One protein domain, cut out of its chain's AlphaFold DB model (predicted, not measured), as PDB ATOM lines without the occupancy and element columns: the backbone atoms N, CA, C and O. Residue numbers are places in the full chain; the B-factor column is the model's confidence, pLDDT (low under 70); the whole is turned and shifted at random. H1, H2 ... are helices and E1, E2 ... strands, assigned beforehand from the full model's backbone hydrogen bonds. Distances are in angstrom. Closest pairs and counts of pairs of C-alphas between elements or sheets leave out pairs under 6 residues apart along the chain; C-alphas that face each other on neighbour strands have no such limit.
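Overview. This is residues 161 to 204 of the 226 residues of an uncharacterized protein of Candidatus Woesearchaeota archaeon (UniProt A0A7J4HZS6). A small loose model in two halves: residues 161 to 181 wind through a wide loop that includes the one short helix H1, and a hairpin of two strands, E1 and E2, makes the other half, with the short helix H2 at the joint between them. The printed part has 44 residues, with two named helices and two named strands in the order H1, H2, E1, E2. The sheet has the order E1 - E2 and is antiparallel; the class is mixed, helices and strands, with under half of the residues in named elements. The whole is only just loose, close to extended, with a radius of gyration of the C-alphas of 13.6 A, and its outline, 40 by 20 by 12 A, is only just a rod.

Arrangement. From the first printed residue, the first element is H1, residues 164 to 168. It is apart from H2, residues 182 to 185, though H2 follows it in the chain. H1 is also apart from E1, residues 187 to 191, and from E2, residues 198 to 203. E1 and E2 form a hairpin of antiparallel neighbour strands, with 158 degrees between their directions. Among the C-alphas that face each other are those of Ser 187 and Arg 203, 4.2 A apart, and those of Val 191 and Val 198, 4.5 A apart. N 188 and O 202 are 2.9 A apart, and N 199 and O 190 are 2.8 A apart, both within hydrogen-bond range. The closest C-alphas of H2 and E2 are those of Arg 185 and Arg 203, 6.2 A apart. In H1 every O i to N i+4 pair is within hydrogen-bond range; H2, with four residues, is too short for such a pair, and its one O i to N i+3 pair is within range.

Along the chain. H1 begins at C-alpha 164, at (33.104, -45.751, 18.878), and measures 6.1 A from first to last C-alpha. H2 measures 5.1 A, from Glu 182 to Arg 185. E1 measures 12.9 A, from C-alpha 187 at (46.515, -35.906, 19.477) to Val 191. E2 measures 14.0 A and ends at C-alpha 203, at (50.340, -37.499, 20.384).

Size, cuts and confidence. The two C-alphas farthest apart are those of Glu 171 and Thr 195, at 40.4 A, while those of Val 161 and Lys 204, the first and last printed, are 12.2 A apart. The printed part has no cut. The link from H1 to H2, residues 169 to 181, is long; that from H2 to E1 is tight, and that from E1 to E2 is short, with 6 residues. The mean pLDDT of the printed part is 83.8, and no printed residue is under 70.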
ATOM      1  N   VAL A 161      38.985 -41.528  13.663       88.81
ATOM      2  CA  VAL A 161      39.477 -42.907  13.810       88.81
ATOM      3  C   VAL A 161      39.209 -43.514  15.189       88.81
ATOM      4  O   VAL A 161      39.078 -44.727  15.277       88.81
ATOM      5  N   ASP A 162      39.081 -42.685  16.230       86.12
ATOM      6  CA  ASP A 162      38.894 -43.124  17.622       86.12
ATOM      7  C   ASP A 162      37.421 -43.102  18.062       86.12
ATOM      8  O   ASP A 162      37.116 -43.298  19.237       86.12
ATOM      9  N   ALA A 163      36.490 -42.789  17.158       87.06
ATOM     10  CA  ALA A 163      35.081 -42.724  17.506       87.06
ATOM     11  C   ALA A 163      34.462 -44.129  17.575       87.06
ATOM     12  O   ALA A 163      34.583 -44.901  16.627       87.06
ATOM     13  N   ASP A 164      33.715 -44.428  18.644       87.19
ATOM     14  CA  ASP A 164      33.104 -45.751  18.878       87.19
ATOM     15  C   ASP A 164      32.305 -46.275  17.671       87.19
ATOM     16  O   ASP A 164      32.408 -47.443  17.296       87.19
ATOM     17  N   TRP A 165      31.543 -45.397  17.013       86.88
ATOM     18  CA  TRP A 165      30.745 -45.745  15.831       86.88
ATOM     19  C   TRP A 165      31.612 -46.160  14.632       86.88
ATOM     20  O   TRP A 165      31.199 -46.995  13.834       86.88
ATOM     21  N   ASN A 166      32.829 -45.628  14.525       88.38
ATOM     22  CA  ASN A 166      33.778 -45.959  13.466       88.38
ATOM     23  C   ASN A 166      34.498 -47.293  13.743       88.38
ATOM     24  O   ASN A 166      35.064 -47.897  12.832       88.38
ATOM     25  N   GLU A 167      34.459 -47.802  14.978       83.81
ATOM     26  CA  GLU A 167      35.005 -49.118  15.327       83.81
ATOM     27  C   GLU A 167      33.961 -50.242  15.313       83.81
ATOM     28  O   GLU A 167      34.307 -51.387  14.997       83.81
ATOM     29  N   GLN A 168      32.714 -49.927  15.676       81.25
ATOM     30  CA  GLN A 168      31.666 -50.907  15.989       81.25
ATOM     31  C   GLN A 168      30.668 -51.149  14.848       81.25
ATOM     32  O   GLN A 168      30.022 -52.196  14.825       81.25
ATOM     33  N   ASP A 169      30.528 -50.220  13.900       80.81
ATOM     34  CA  ASP A 169      29.590 -50.366  12.784       80.81
ATOM     35  C   ASP A 169      30.135 -51.340  11.731       80.81
ATOM     36  O   ASP A 169      31.171 -51.090  11.124       80.81
ATOM     37  N   ASN A 170      29.436 -52.450  11.479       80.69
ATOM     38  CA  ASN A 170      29.883 -53.479  10.537       80.69
ATOM     39  C   ASN A 170      30.043 -52.976   9.092       80.69
ATOM     40  O   ASN A 170      30.913 -53.469   8.375       80.69
ATOM     41  N   GLU A 171      29.219 -52.026   8.646       85.25
ATOM     42  CA  GLU A 171      29.273 -51.505   7.277       85.25
ATOM     43  C   GLU A 171      30.362 -50.437   7.134       85.25
ATOM     44  O   GLU A 171      31.042 -50.360   6.103       85.25
ATOM     45  N   TRP A 172      30.556 -49.639   8.182       80.38
ATOM     46  CA  TRP A 172      31.371 -48.424   8.147       80.38
ATOM     47  C   TRP A 172      32.691 -48.517   8.912       80.38
ATOM     48  O   TRP A 172      33.472 -47.561   8.910       80.38
ATOM     49  N   ARG A 173      32.983 -49.683   9.495       85.44
ATOM     50  CA  ARG A 173      34.171 -49.947  10.310       85.44
ATOM     51  C   ARG A 173      35.458 -49.451   9.660       85.44
ATOM     52  O   ARG A 173      35.851 -49.946   8.601       85.44
ATOM     53  N   LYS A 174      36.149 -48.530  10.334       85.00
ATOM     54  CA  LYS A 174      37.446 -47.953   9.944       85.00
ATOM     55  C   LYS A 174      37.467 -47.320   8.547       85.00
ATOM     56  O   LYS A 174      38.537 -47.150   7.966       85.00
ATOM     57  N   LYS A 175      36.306 -46.973   7.981       87.12
ATOM     58  CA  LYS A 175      36.235 -46.299   6.674       87.12
ATOM     59  C   LYS A 175      36.421 -44.792   6.787       87.12
ATOM     60  O   LYS A 175      36.771 -44.153   5.796       87.12
ATOM     61  N   PHE A 176      36.202 -44.225   7.971       89.25
ATOM     62  CA  PHE A 176      36.306 -42.791   8.186       89.25
ATOM     63  C   PHE A 176      37.647 -42.423   8.810       89.25
ATOM     64  O   PHE A 176      37.981 -42.848   9.915       89.25
ATOM     65  N   GLN A 177      38.393 -41.601   8.083       90.81
ATOM     66  CA  GLN A 177      39.606 -40.939   8.541       90.81
ATOM     67  C   GLN A 177      39.701 -39.576   7.853       90.81
ATOM     68  O   GLN A 177      39.332 -39.432   6.686       90.81
ATOM     69  N   MET A 178      40.198 -38.572   8.561       86.31
ATOM     70  CA  MET A 178      40.443 -37.230   8.041       86.31
ATOM     71  C   MET A 178      41.653 -37.211   7.098       86.31
ATOM     72  O   MET A 178      41.679 -36.449   6.134       86.31
ATOM     73  N   HIS A 179      42.650 -38.064   7.356       88.38
ATOM     74  CA  HIS A 179      43.807 -38.293   6.490       88.38
ATOM     75  C   HIS A 179      44.415 -39.683   6.741       88.38
ATOM     76  O   HIS A 179      44.202 -40.277   7.794       88.38
ATOM     77  N   SER A 180      45.223 -40.189   5.806       88.19
ATOM     78  CA  SER A 180      45.772 -41.560   5.843       88.19
ATOM     79  C   SER A 180      46.603 -41.894   7.087       88.19
ATOM     80  O   SER A 180      46.678 -43.046   7.488       88.19
ATOM     81  N   GLU A 181      47.246 -40.897   7.697       86.12
ATOM     82  CA  GLU A 181      48.082 -41.081   8.894       86.12
ATOM     83  C   GLU A 181      47.364 -40.758  10.218       86.12
ATOM     84  O   GLU A 181      48.032 -40.575  11.237       86.12
ATOM     85  N   GLU A 182      46.034 -40.600  10.225       86.19
ATOM     86  CA  GLU A 182      45.311 -40.102  11.406       86.19
ATOM     87  C   GLU A 182      45.546 -41.006  12.617       86.19
ATOM     88  O   GLU A 182      46.031 -40.513  13.629       86.19
ATOM     89  N   GLU A 183      45.352 -42.321  12.482       84.25
ATOM     90  CA  GLU A 183      45.497 -43.315  13.563       84.25
ATOM     91  C   GLU A 183      46.856 -43.240  14.285       84.25
ATOM     92  O   GLU A 183      46.923 -43.361  15.510       84.25
ATOM     93  N   GLY A 184      47.938 -42.962  13.552       82.38
ATOM     94  CA  GLY A 184      49.279 -42.815  14.122       82.38
ATOM     95  C   GLY A 184      49.580 -41.417  14.667       82.38
ATOM     96  O   GLY A 184      50.430 -41.269  15.543       82.38
ATOM     97  N   ARG A 185      48.914 -40.370  14.165       82.50
ATOM     98  CA  ARG A 185      49.239 -38.960  14.460       82.50
ATOM     99  C   ARG A 185      48.195 -38.242  15.306       82.50
ATOM    100  O   ARG A 185      48.398 -37.058  15.583       82.50
ATOM    101  N   THR A 186      47.131 -38.927  15.735       83.81
ATOM    102  CA  THR A 186      46.102 -38.328  16.591       83.81
ATOM    103  C   THR A 186      46.735 -37.698  17.830       83.81
ATOM    104  O   THR A 186      47.668 -38.252  18.435       83.81
ATOM    105  N   SER A 187      46.240 -36.515  18.188       78.75
ATOM    106  CA  SER A 187      46.515 -35.906  19.477       78.75
ATOM    107  C   SER A 187      45.285 -35.979  20.366       78.75
ATOM    108  O   SER A 187      44.147 -35.867  19.913       78.75
ATOM    109  N   PHE A 188      45.525 -36.191  21.653       82.44
ATOM    110  CA  PHE A 188      44.510 -36.121  22.688       82.44
ATOM    111  C   PHE A 188      44.972 -35.143  23.762       82.44
ATOM    112  O   PHE A 188      46.154 -35.058  24.111       82.44
ATOM    113  N   ARG A 189      44.019 -34.367  24.272       81.75
ATOM    114  CA  ARG A 189      44.258 -33.414  25.352       81.75
ATOM    115  C   ARG A 189      43.973 -34.098  26.675       81.75
ATOM    116  O   ARG A 189      42.895 -34.655  26.868       81.75
ATOM    117  N   VAL A 190      44.934 -34.038  27.587       83.56
ATOM    118  CA  VAL A 190      44.748 -34.496  28.962       83.56
ATOM    119  C   VAL A 190      44.286 -33.310  29.795       83.56
ATOM    120  O   VAL A 190      44.997 -32.311  29.904       83.56
ATOM    121  N   VAL A 191      43.086 -33.422  30.359       84.25
ATOM    122  CA  VAL A 191      42.450 -32.372  31.162       84.25
ATOM    123  C   VAL A 191      42.458 -32.792  32.629       84.25
ATOM    124  O   VAL A 191      42.020 -33.894  32.957       84.25
ATOM    125  N   ASP A 192      42.934 -31.921  33.520       85.62
ATOM    126  CA  ASP A 192      42.770 -32.115  34.963       85.62
ATOM    127  C   ASP A 192      41.291 -31.929  35.316       85.62
ATOM    128  O   ASP A 192      40.745 -30.839  35.177       85.62
ATOM    129  N   THR A 193      40.618 -32.967  35.802       86.25
ATOM    130  CA  THR A 193      39.186 -32.889  36.134       86.25
ATOM    131  C   THR A 193      38.883 -31.984  37.330       86.25
ATOM    132  O   THR A 193      37.739 -31.565  37.501       86.25
ATOM    133  N   ARG A 194      39.885 -31.653  38.156       84.19
ATOM    134  CA  ARG A 194      39.728 -30.787  39.335       84.19
ATOM    135  C   ARG A 194      39.775 -29.313  38.959       84.19
ATOM    136  O   ARG A 194      39.023 -28.517  39.513       84.19
ATOM    137  N   THR A 195      40.677 -28.953  38.047       86.50
ATOM    138  CA  THR A 195      40.929 -27.554  37.661       86.50
ATOM    139  C   THR A 195      40.368 -27.206  36.285       86.50
ATOM    140  O   THR A 195      40.176 -26.030  35.991       86.50
ATOM    141  N   GLY A 196      40.098 -28.210  35.447       86.56
ATOM    142  CA  GLY A 196      39.718 -28.063  34.044       86.56
ATOM    143  C   GLY A 196      40.865 -27.623  33.130       86.56
ATOM    144  O   GLY A 196      40.649 -27.386  31.943       86.56
ATOM    145  N   GLY A 197      42.084 -27.515  33.667       87.12
ATOM    146  CA  GLY A 197      43.263 -27.123  32.907       87.12
ATOM    147  C   GLY A 197      43.733 -28.232  31.971       87.12
ATOM    148  O   GLY A 197      43.768 -29.406  32.349       87.12
ATOM    149  N   VAL A 198      44.135 -27.861  30.756       85.25
ATOM    150  CA  VAL A 198      44.852 -28.770  29.859       85.25
ATOM    151  C   VAL A 198      46.267 -28.942  30.400       85.25
ATOM    152  O   VAL A 198      47.055 -28.001  30.419       85.25
ATOM    153  N   ILE A 199      46.590 -30.152  30.850       79.81
ATOM    154  CA  ILE A 199      47.914 -30.489  31.385       79.81
ATOM    155  C   ILE A 199      48.903 -30.664  30.233       79.81
ATOM    156  O   ILE A 199      50.032 -30.180  30.281       79.81
ATOM    157  N   GLN A 200      48.487 -31.398  29.199       73.38
ATOM    158  CA  GLN A 200      49.352 -31.752  28.084       73.38
ATOM    159  C   GLN A 200      48.531 -32.163  26.862       73.38
ATOM    160  O   GLN A 200      47.533 -32.878  26.975       73.38
ATOM    161  N   GLU A 201      48.995 -31.762  25.681       73.69
ATOM    162  CA  GLU A 201      48.609 -32.399  24.426       73.69
ATOM    163  C   GLU A 201      49.587 -33.547  24.148       73.69
ATOM    164  O   GLU A 201      50.790 -33.335  23.954       73.69
ATOM    165  N   ALA A 202      49.083 -34.777  24.180       73.56
ATOM    166  CA  ALA A 202      49.857 -35.969  23.872       73.56
ATOM    167  C   ALA A 202      49.511 -36.447  22.461       73.56
ATOM    168  O   ALA A 202      48.353 -36.419  22.056       73.56
ATOM    169  N   ARG A 203      50.522 -36.880  21.703       76.06
ATOM    170  CA  ARG A 203      50.340 -37.499  20.384       76.06
ATOM    171  C   ARG A 203      50.573 -38.993  20.496       76.06
ATOM    172  O   ARG A 203      51.520 -39.395  21.171       76.06
ATOM    173  N   LYS A 204      49.776 -39.804  19.801       77.19
ATOM    174  CA  LYS A 204      49.937 -41.267  19.815       77.19
ATOM    175  C   LYS A 204      51.318 -41.723  19.332       77.19
ATOM    176  O   LYS A 204      51.874 -42.661  19.890       77.19
TER     177      LYS A 204